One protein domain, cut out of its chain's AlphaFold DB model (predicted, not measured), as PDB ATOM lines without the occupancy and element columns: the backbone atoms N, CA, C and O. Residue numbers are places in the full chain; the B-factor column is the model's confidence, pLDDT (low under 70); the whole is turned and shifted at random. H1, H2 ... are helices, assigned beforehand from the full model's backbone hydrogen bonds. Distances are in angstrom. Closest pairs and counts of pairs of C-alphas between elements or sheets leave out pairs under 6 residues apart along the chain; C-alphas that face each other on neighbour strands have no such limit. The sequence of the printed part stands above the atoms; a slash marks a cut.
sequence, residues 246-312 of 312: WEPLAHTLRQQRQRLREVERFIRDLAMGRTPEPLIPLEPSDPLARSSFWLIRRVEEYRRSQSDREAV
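Overview. This is residues 246 to 312 of the 312 residues of an uncharacterized protein of Armatimonadetes bacterium (UniProt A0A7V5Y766). Two long helices, H1 and H2, run nearly the same way side by side but shifted lengthwise, so that the later part of H1 is beside the earlier part of H2; the long link, residues 272 to 286, folds back from the end of one to the start of the other. At opposite ends of this rod, residues 246 to 254 and residues 301 to 312 stick out. The printed part has 67 residues, with two named helices, H1 then H2, and no named strand; the class is all helix. It is only just loose, close to extended, with a radius of gyration of the C-alphas of 15.9 A and spans of 62 by 24 by 11 A.

Arrangement. Begin with the longest helix by residues, H1, residues 247 to 271, whose N-to-C direction is 0.52, 0.84 and 0.17 along x, y and z. Compare H2, residues 287 to 310, with 0.48, 0.84 and 0.26. H1 and H2 are near each other: 10 pairs of their C-alphas are within 10 A, and the closest are 8.2 A apart. In both helices every O i to N i+4 pair is within hydrogen-bond range.

Along the chain. Find C-alpha 247 at (11.281, 22.767, 38.180); from there H1 runs 36.1 A to C-alpha 271 at (31.875, 52.307, 40.942). The long link then returns to C-alpha 286 at (33.234, 29.605, 42.828). H2 runs 34.8 A from C-alpha 287 to C-alpha 310 at (48.523, 62.595, 50.180).

Size, cuts and confidence. The two C-alphas farthest apart are those of Trp 246 and Val 312, at 61.9 A. Without the stretches that stand free, the body has 46 residues and spans 27 by 19 by 11 A. The printed part has no cut and ends at the chain's last residue, 312. Look at the B-factor column: the mean pLDDT of the printed part is 79.4, and residues 309 to 312 are under 70.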
ATOM      1  N   TRP A 246      10.319  20.994  34.462       77.88
ATOM      2  CA  TRP A 246      10.864  22.348  34.356       77.88
ATOM      3  C   TRP A 246      11.279  22.949  35.706       77.88
ATOM      4  O   TRP A 246      11.955  23.973  35.723       77.88
ATOM      5  N   GLU A 247      10.907  22.328  36.829       80.38
ATOM      6  CA  GLU A 247      11.281  22.767  38.180       80.38
ATOM      7  C   GLU A 247      12.803  22.900  38.389       80.38
ATOM      8  O   GLU A 247      13.232  23.989  38.777       80.38
ATOM      9  N   PRO A 248      13.645  21.884  38.096       80.88
ATOM     10  CA  PRO A 248      15.088  22.000  38.313       80.88
ATOM     11  C   PRO A 248      15.718  23.091  37.438       80.88
ATOM     12  O   PRO A 248      16.540  23.865  37.918       80.88
ATOM     13  N   LEU A 249      15.271  23.216  36.183       80.94
ATOM     14  CA  LEU A 249      15.720  24.260  35.254       80.94
ATOM     15  C   LEU A 249      15.316  25.665  35.722       80.94
ATOM     16  O   LEU A 249      16.088  26.612  35.615       80.94
ATOM     17  N   ALA A 250      14.110  25.824  36.268       80.38
ATOM     18  CA  ALA A 250      13.685  27.101  36.829       80.38
ATOM     19  C   ALA A 250      14.519  27.472  38.068       80.38
ATOM     20  O   ALA A 250      14.882  28.638  38.239       80.38
ATOM     21  N   HIS A 251      14.848  26.495  38.922       80.50
ATOM     22  CA  HIS A 251      15.686  26.707  40.104       80.50
ATOM     23  C   HIS A 251      17.100  27.178  39.751       80.50
ATOM     24  O   HIS A 251      17.558  28.162  40.337       80.50
ATOM     25  N   THR A 252      17.755  26.552  38.771       82.56
ATOM     26  CA  THR A 252      19.100  26.962  38.332       82.56
ATOM     27  C   THR A 252      19.094  28.371  37.738       82.56
ATOM     28  O   THR A 252      19.908  29.210  38.122       82.56
ATOM     29  N   LEU A 253      18.113  28.691  36.888       81.94
ATOM     30  CA  LEU A 253      17.957  30.032  36.312       81.94
ATOM     31  C   LEU A 253      17.697  31.108  37.378       81.94
ATOM     32  O   LEU A 253      18.169  32.240  37.259       81.94
ATOM     33  N   ARG A 254      16.979  30.768  38.454       80.44
ATOM     34  CA  ARG A 254      16.779  31.670  39.597       80.44
ATOM     35  C   ARG A 254      18.069  31.967  40.335       80.44
ATOM     36  O   ARG A 254      18.323  33.136  40.620       80.44
ATOM     37  N   GLN A 255      18.861  30.941  40.620       80.56
ATOM     38  CA  GLN A 255      20.149  31.108  41.285       80.56
ATOM     39  C   GLN A 255      21.085  31.978  40.442       80.56
ATOM     40  O   GLN A 255      21.622  32.959  40.948       80.56
ATOM     41  N   GLN A 256      21.190  31.710  39.137       82.19
ATOM     42  CA  GLN A 256      21.995  32.523  38.220       82.19
ATOM     43  C   GLN A 256      21.538  33.986  38.184       82.19
ATOM     44  O   GLN A 256      22.356  34.901  38.232       82.19
ATOM     45  N   ARG A 257      20.226  34.233  38.166       80.00
ATOM     46  CA  ARG A 257      19.688  35.595  38.172       80.00
ATOM     47  C   ARG A 257      19.947  36.341  39.481       80.00
ATOM     48  O   ARG A 257      20.212  37.541  39.453       80.00
ATOM     49  N   GLN A 258      19.843  35.662  40.623       79.62
ATOM     50  CA  GLN A 258      20.201  36.244  41.922       79.62
ATOM     51  C   GLN A 258      21.686  36.609  41.948       79.62
ATOM     52  O   GLN A 258      22.020  37.738  42.298       79.62
ATOM     53  N   ARG A 259      22.541  35.716  41.442       80.62
ATOM     54  CA  ARG A 259      23.981  35.954  41.327       80.62
ATOM     55  C   ARG A 259      24.333  37.135  40.440       80.62
ATOM     56  O   ARG A 259      25.118  37.977  40.850       80.62
ATOM     57  N   LEU A 260      23.707  37.257  39.273       82.44
ATOM     58  CA  LEU A 260      23.922  38.409  38.391       82.44
ATOM     59  C   LEU A 260      23.545  39.735  39.064       82.44
ATOM     60  O   LEU A 260      24.248  40.723  38.893       82.44
ATOM     61  N   ARG A 261      22.479  39.756  39.873       81.31
ATOM     62  CA  ARG A 261      22.080  40.956  40.627       81.31
ATOM     63  C   ARG A 261      23.036  41.282  41.771       81.31
ATOM     64  O   ARG A 261      23.279  42.455  42.030       81.31
ATOM     65  N   GLU A 262      23.553  40.276  42.469       83.31
ATOM     66  CA  GLU A 262      24.582  40.470  43.499       83.31
ATOM     67  C   GLU A 262      25.864  41.039  42.884       83.31
ATOM     68  O   GLU A 262      26.393  42.024  43.391       83.31
ATOM     69  N   VAL A 263      26.294  40.500  41.738       84.56
ATOM     70  CA  VAL A 263      27.426  41.024  40.957       84.56
ATOM     71  C   VAL A 263      27.162  42.457  40.488       84.56
ATOM     72  O   VAL A 263      28.034  43.311  40.608       84.56
ATOM     73  N   GLU A 264      25.963  42.759  39.988       85.19
ATOM     74  CA  GLU A 264      25.601  44.112  39.550       85.19
ATOM     75  C   GLU A 264      25.654  45.120  40.707       85.19
ATOM     76  O   GLU A 264      26.199  46.211  40.544       85.19
ATOM     77  N   ARG A 265      25.130  44.759  41.888       84.25
ATOM     78  CA  ARG A 265      25.214  45.597  43.097       84.25
ATOM     79  C   ARG A 265      26.657  45.794  43.536       84.25
ATOM     80  O   ARG A 265      27.053  46.927  43.768       84.25
ATOM     81  N   PHE A 266      27.443  44.720  43.561       85.44
ATOM     82  CA  PHE A 266      28.864  44.761  43.886       85.44
ATOM     83  C   PHE A 266      29.634  45.725  42.970       85.44
ATOM     84  O   PHE A 266      30.345  46.603  43.452       85.44
ATOM     85  N   ILE A 267      29.444  45.622  41.650       84.38
ATOM     86  CA  ILE A 267      30.084  46.516  40.671       84.38
ATOM     87  C   ILE A 267      29.591  47.956  40.842       84.38
ATOM     88  O   ILE A 267      30.392  48.887  40.794       84.38
ATOM     89  N   ARG A 268      28.285  48.151  41.055       86.38
ATOM     90  CA  ARG A 268      27.696  49.476  41.273       86.38
ATOM     91  C   ARG A 268      28.269  50.143  42.522       86.38
ATOM     92  O   ARG A 268      28.617  51.316  42.463       86.38
ATOM     93  N   ASP A 269      28.394  49.413  43.623       85.50
ATOM     94  CA  ASP A 269      28.942  49.934  44.874       85.50
ATOM     95  C   ASP A 269      30.437  50.259  44.745       85.50
ATOM     96  O   ASP A 269      30.847  51.340  45.173       85.50
ATOM     97  N   LEU A 270      31.224  49.414  44.059       82.94
ATOM     98  CA  LEU A 270      32.615  49.738  43.705       82.94
ATOM     99  C   LEU A 270      32.714  51.017  42.869       82.94
ATOM    100  O   LEU A 270      33.536  51.882  43.169       82.94
ATOM    101  N   ALA A 271      31.879  51.148  41.834       83.62
ATOM    102  CA  ALA A 271      31.875  52.307  40.942       83.62
ATOM    103  C   ALA A 271      31.472  53.601  41.669       83.62
ATOM    104  O   ALA A 271      31.999  54.668  41.370       83.62
ATOM    105  N   MET A 272      30.585  53.500  42.660       86.12
ATOM    106  CA  MET A 272      30.170  54.612  43.523       86.12
ATOM    107  C   MET A 272      31.173  54.903  44.657       86.12
ATOM    108  O   MET A 272      30.881  55.709  45.540       86.12
ATOM    109  N   GLY A 273      32.336  54.241  44.677       75.75
ATOM    110  CA  GLY A 273      33.378  54.444  45.684       75.75
ATOM    111  C   GLY A 273      33.068  53.839  47.059       75.75
ATOM    112  O   GLY A 273      33.849  54.023  47.997       75.75
ATOM    113  N   ARG A 274      31.984  53.072  47.200       80.94
ATOM    114  CA  ARG A 274      31.646  52.346  48.432       80.94
ATOM    115  C   ARG A 274      32.461  51.051  48.513       80.94
ATOM    116  O   ARG A 274      32.887  50.517  47.494       80.94
ATOM    117  N   THR A 275      32.710  50.558  49.723       77.38
ATOM    118  CA  THR A 275      33.310  49.232  49.947       77.38
ATOM    119  C   THR A 275      32.187  48.193  49.972       77.38
ATOM    120  O   THR A 275      31.462  48.140  50.968       77.38
ATOM    121  N   PRO A 276      31.966  47.422  48.892       76.75
ATOM    122  CA  PRO A 276      30.920  46.408  48.878       76.75
ATOM    123  C   PRO A 276      31.278  45.221  49.775       76.75
ATOM    124  O   PRO A 276      32.450  44.938  50.027       76.75
ATOM    125  N   GLU A 277      30.260  44.467  50.177       79.50
ATOM    126  CA  GLU A 277      30.459  43.146  50.768       79.50
ATOM    127  C   GLU A 277      30.914  42.136  49.695       79.50
ATOM    128  O   GLU A 277      30.459  42.201  48.546       79.50
ATOM    129  N   PRO A 278      31.812  41.194  50.034       76.38
ATOM    130  CA  PRO A 278      32.268  40.175  49.097       76.38
ATOM    131  C   PRO A 278      31.127  39.235  48.689       76.38
ATOM    132  O   PRO A 278      30.247  38.909  49.487       76.38
ATOM    133  N   LEU A 279      31.161  38.751  47.445       81.00
ATOM    134  CA  LEU A 279      30.147  37.820  46.954       81.00
ATOM    135  C   LEU A 279      30.257  36.484  47.710       81.00
ATOM    136  O   LEU A 279      31.320  35.863  47.758       81.00
ATOM    137  N   ILE A 280      29.140  36.017  48.275       80.81
ATOM    138  CA  ILE A 280      29.057  34.736  49.000       80.81
ATOM    139  C   ILE A 280      29.311  33.588  48.005       80.81
ATOM    140  O   ILE A 280      28.690  33.606  46.956       80.81
ATOM    141  N   PRO A 281      30.133  32.564  48.264       76.44
ATOM    142  CA  PRO A 281      30.317  31.448  47.322       76.44
ATOM    143  C   PRO A 281      29.081  30.525  47.244       76.44
ATOM    144  O   PRO A 281      28.495  30.206  48.277       76.44
ATOM    145  N   LEU A 282      28.659  30.086  46.041       75.44
ATOM    146  CA  LEU A 282      27.690  28.963  45.907       75.44
ATOM    147  C   LEU A 282      28.363  27.603  46.050       75.44
ATOM    148  O   LEU A 282      27.770  26.664  46.573       75.44
ATOM    149  N   GLU A 283      29.587  27.513  45.547       75.94
ATOM    150  CA  GLU A 283      30.401  26.310  45.521       75.94
ATOM    151  C   GLU A 283      31.786  26.647  46.082       75.94
ATOM    152  O   GLU A 283      32.250  27.784  45.946       75.94
ATOM    153  N   PRO A 284      32.485  25.683  46.699       70.19
ATOM    154  CA  PRO A 284      33.805  25.926  47.283       70.19
ATOM    155  C   PRO A 284      34.851  26.413  46.260       70.19
ATOM    156  O   PRO A 284      35.838  27.035  46.647       70.19
ATOM    157  N   SER A 285      34.632  26.180  44.963       76.19
ATOM    158  CA  SER A 285      35.483  26.634  43.855       76.19
ATOM    159  C   SER A 285      34.866  27.763  43.015       76.19
ATOM    160  O   SER A 285      35.242  27.922  41.855       76.19
ATOM    161  N   ASP A 286      33.920  28.533  43.560       79.12
ATOM    162  CA  ASP A 286      33.234  29.605  42.828       79.12
ATOM    163  C   ASP A 286      34.220  30.716  42.382       79.12
ATOM    164  O   ASP A 286      34.777  31.443  43.221       79.12
ATOM    165  N   PRO A 287      34.463  30.878  41.064       79.06
ATOM    166  CA  PRO A 287      35.440  31.835  40.557       79.06
ATOM    167  C   PRO A 287      34.998  33.291  40.755       79.06
ATOM    168  O   PRO A 287      35.855  34.173  40.852       79.06
ATOM    169  N   LEU A 288      33.687  33.560  40.839       79.81
ATOM    170  CA  LEU A 288      33.147  34.911  41.018       79.81
ATOM    171  C   LEU A 288      33.308  35.393  42.461       79.81
ATOM    172  O   LEU A 288      33.685  36.540  42.695       79.81
ATOM    173  N   ALA A 289      33.101  34.506  43.434       81.12
ATOM    174  CA  ALA A 289      33.380  34.817  44.831       81.12
ATOM    175  C   ALA A 289      34.873  35.125  45.023       81.12
ATOM    176  O   ALA A 289      35.229  36.190  45.531       81.12
ATOM    177  N   ARG A 290      35.760  34.259  44.514       81.81
ATOM    178  CA  ARG A 290      37.218  34.437  44.623       81.81
ATOM    179  C   ARG A 290      37.714  35.735  43.977       81.81
ATOM    180  O   ARG A 290      38.566  36.412  44.555       81.81
ATOM    181  N   SER A 291      37.195  36.086  42.800       82.94
ATOM    182  CA  SER A 291      37.574  37.326  42.116       82.94
ATOM    183  C   SER A 291      37.059  38.569  42.846       82.94
ATOM    184  O   SER A 291      37.802  39.542  42.957       82.94
ATOM    185  N   SER A 292      35.853  38.523  43.425       82.44
ATOM    186  CA  SER A 292      35.306  39.636  44.215       82.44
ATOM    187  C   SER A 292      36.142  39.949  45.464       82.44
ATOM    188  O   SER A 292      36.475  41.110  45.698       82.44
ATOM    189  N   PHE A 293      36.585  38.924  46.206       82.75
ATOM    190  CA  PHE A 293      37.474  39.084  47.364       82.75
ATOM    191  C   PHE A 293      38.821  39.705  46.984       82.75
ATOM    192  O   PHE A 293      39.330  40.585  47.679       82.75
ATOM    193  N   TRP A 294      39.406  39.255  45.872       85.00
ATOM    194  CA  TRP A 294      40.670  39.803  45.384       85.00
ATOM    195  C   TRP A 294      40.530  41.269  44.950       85.00
ATOM    196  O   TRP A 294      41.401  42.083  45.257       85.00
ATOM    197  N   LEU A 295      39.424  41.616  44.282       82.50
ATOM    198  CA  LEU A 295      39.135  42.981  43.839       82.50
ATOM    199  C   LEU A 295      38.970  43.948  45.015       82.50
ATOM    200  O   LEU A 295      39.584  45.012  44.991       82.50
ATOM    201  N   ILE A 296      38.208  43.574  46.050       84.69
ATOM    202  CA  ILE A 296      38.062  44.394  47.265       84.69
ATOM    203  C   ILE A 296      39.438  44.662  47.881       84.69
ATOM    204  O   ILE A 296      39.818  45.816  48.073       84.69
ATOM    205  N   ARG A 297      40.222  43.599  48.105       83.88
ATOM    206  CA  ARG A 297      41.554  43.703  48.709       83.88
ATOM    207  C   ARG A 297      42.476  44.636  47.922       83.88
ATOM    208  O   ARG A 297      43.175  45.452  48.512       83.88
ATOM    209  N   ARG A 298      42.458  44.553  46.589       83.38
ATOM    210  CA  ARG A 298      43.320  45.381  45.738       83.38
ATOM    211  C   ARG A 298      42.897  46.851  45.708       83.38
ATOM    212  O   ARG A 298      43.757  47.725  45.656       83.38
ATOM    213  N   VAL A 299      41.594  47.133  45.762       82.81
ATOM    214  CA  VAL A 299      41.072  48.507  45.863       82.81
ATOM    215  C   VAL A 299      41.406  49.121  47.226       82.81
ATOM    216  O   VAL A 299      41.787  50.290  47.286       82.81
ATOM    217  N   GLU A 300      41.323  48.349  48.310       82.94
ATOM    218  CA  GLU A 300      41.732  48.792  49.650       82.94
ATOM    219  C   GLU A 300      43.235  49.087  49.736       82.94
ATOM    220  O   GLU A 300      43.621  50.132  50.256       82.94
ATOM    221  N   GLU A 301      44.082  48.204  49.196       84.25
ATOM    222  CA  GLU A 301      45.536  48.408  49.119       84.25
ATOM    223  C   GLU A 301      45.880  49.680  48.320       84.25
ATOM    224  O   GLU A 301      46.710  50.477  48.761       84.25
ATOM    225  N   TYR A 302      45.188  49.927  47.199       81.25
ATOM    226  CA  TYR A 302      45.364  51.151  46.413       81.25
ATOM    227  C   TYR A 302      44.966  52.409  47.198       81.25
ATOM    228  O   TYR A 302      45.758  53.345  47.276       81.25
ATOM    229  N   ARG A 303      43.791  52.423  47.849       79.62
ATOM    230  CA  ARG A 303      43.349  53.563  48.677       79.62
ATOM    231  C   ARG A 303      44.304  53.866  49.827       79.62
ATOM    232  O   ARG A 303      44.585  55.034  50.067       79.62
ATOM    233  N   ARG A 304      44.824  52.839  50.509       79.75
ATOM    234  CA  ARG A 304      45.832  53.016  51.572       79.75
ATOM    235  C   ARG A 304      47.095  53.670  51.014       79.75
ATOM    236  O   ARG A 304      47.505  54.708  51.510       79.75
ATOM    237  N   SER A 305      47.617  53.154  49.900       78.69
ATOM    238  CA  SER A 305      48.807  53.725  49.253       78.69
ATOM    239  C   SER A 305      48.615  55.148  48.712       78.69
ATOM    240  O   SER A 305      49.582  55.895  48.591       78.69
ATOM    241  N   GLN A 306      47.383  55.525  48.358       76.31
ATOM    242  CA  GLN A 306      47.047  56.862  47.877       76.31
ATOM    243  C   GLN A 306      46.907  57.845  49.049       76.31
ATOM    244  O   GLN A 306      47.486  58.925  49.000       76.31
ATOM    245  N   SER A 307      46.251  57.426  50.136       71.94
ATOM    246  CA  SER A 307      46.181  58.182  51.394       71.94
ATOM    247  C   SER A 307      47.566  58.423  52.002       71.94
ATOM    248  O   SER A 307      47.831  59.518  52.484       71.94
ATOM    249  N   ASP A 308      48.463  57.436  51.943       72.06
ATOM    250  CA  ASP A 308      49.842  57.567  52.435       72.06
ATOM    251  C   ASP A 308      50.685  58.528  51.576       72.06
ATOM    252  O   ASP A 308      51.670  59.079  52.056       72.06
ATOM    253  N   ARG A 309      50.312  58.747  50.305       67.56
ATOM    254  CA  ARG A 309      50.962  59.717  49.404       67.56
ATOM    255  C   ARG A 309      50.419  61.135  49.544       67.56
ATOM    256  O   ARG A 309      51.151  62.067  49.252       67.56
ATOM    257  N   GLU A 310      49.156  61.290  49.931       62.38
ATOM    258  CA  GLU A 310      48.523  62.595  50.180       62.38
ATOM    259  C   GLU A 310      48.808  63.128  51.598       62.38
ATOM    260  O   GLU A 310      48.634  64.317  51.851       62.38
ATOM    261  N   ALA A 311      49.245  62.262  52.519       56.94
ATOM    262  CA  ALA A 311      49.626  62.610  53.892       56.94
ATOM    263  C   ALA A 311      51.105  63.033  54.061       56.94
ATOM    264  O   ALA A 311      51.516  63.346  55.181       56.94
ATOM    265  N   VAL A 312      51.890  63.023  52.975       50.88
ATOM    266  CA  VAL A 312      53.289  63.494  52.885       50.88
ATOM    267  C   VAL A 312      53.321  64.824  52.148       50.88
ATOM    268  O   VAL A 312      54.047  65.726  52.618       50.88
TER     269      VAL A 312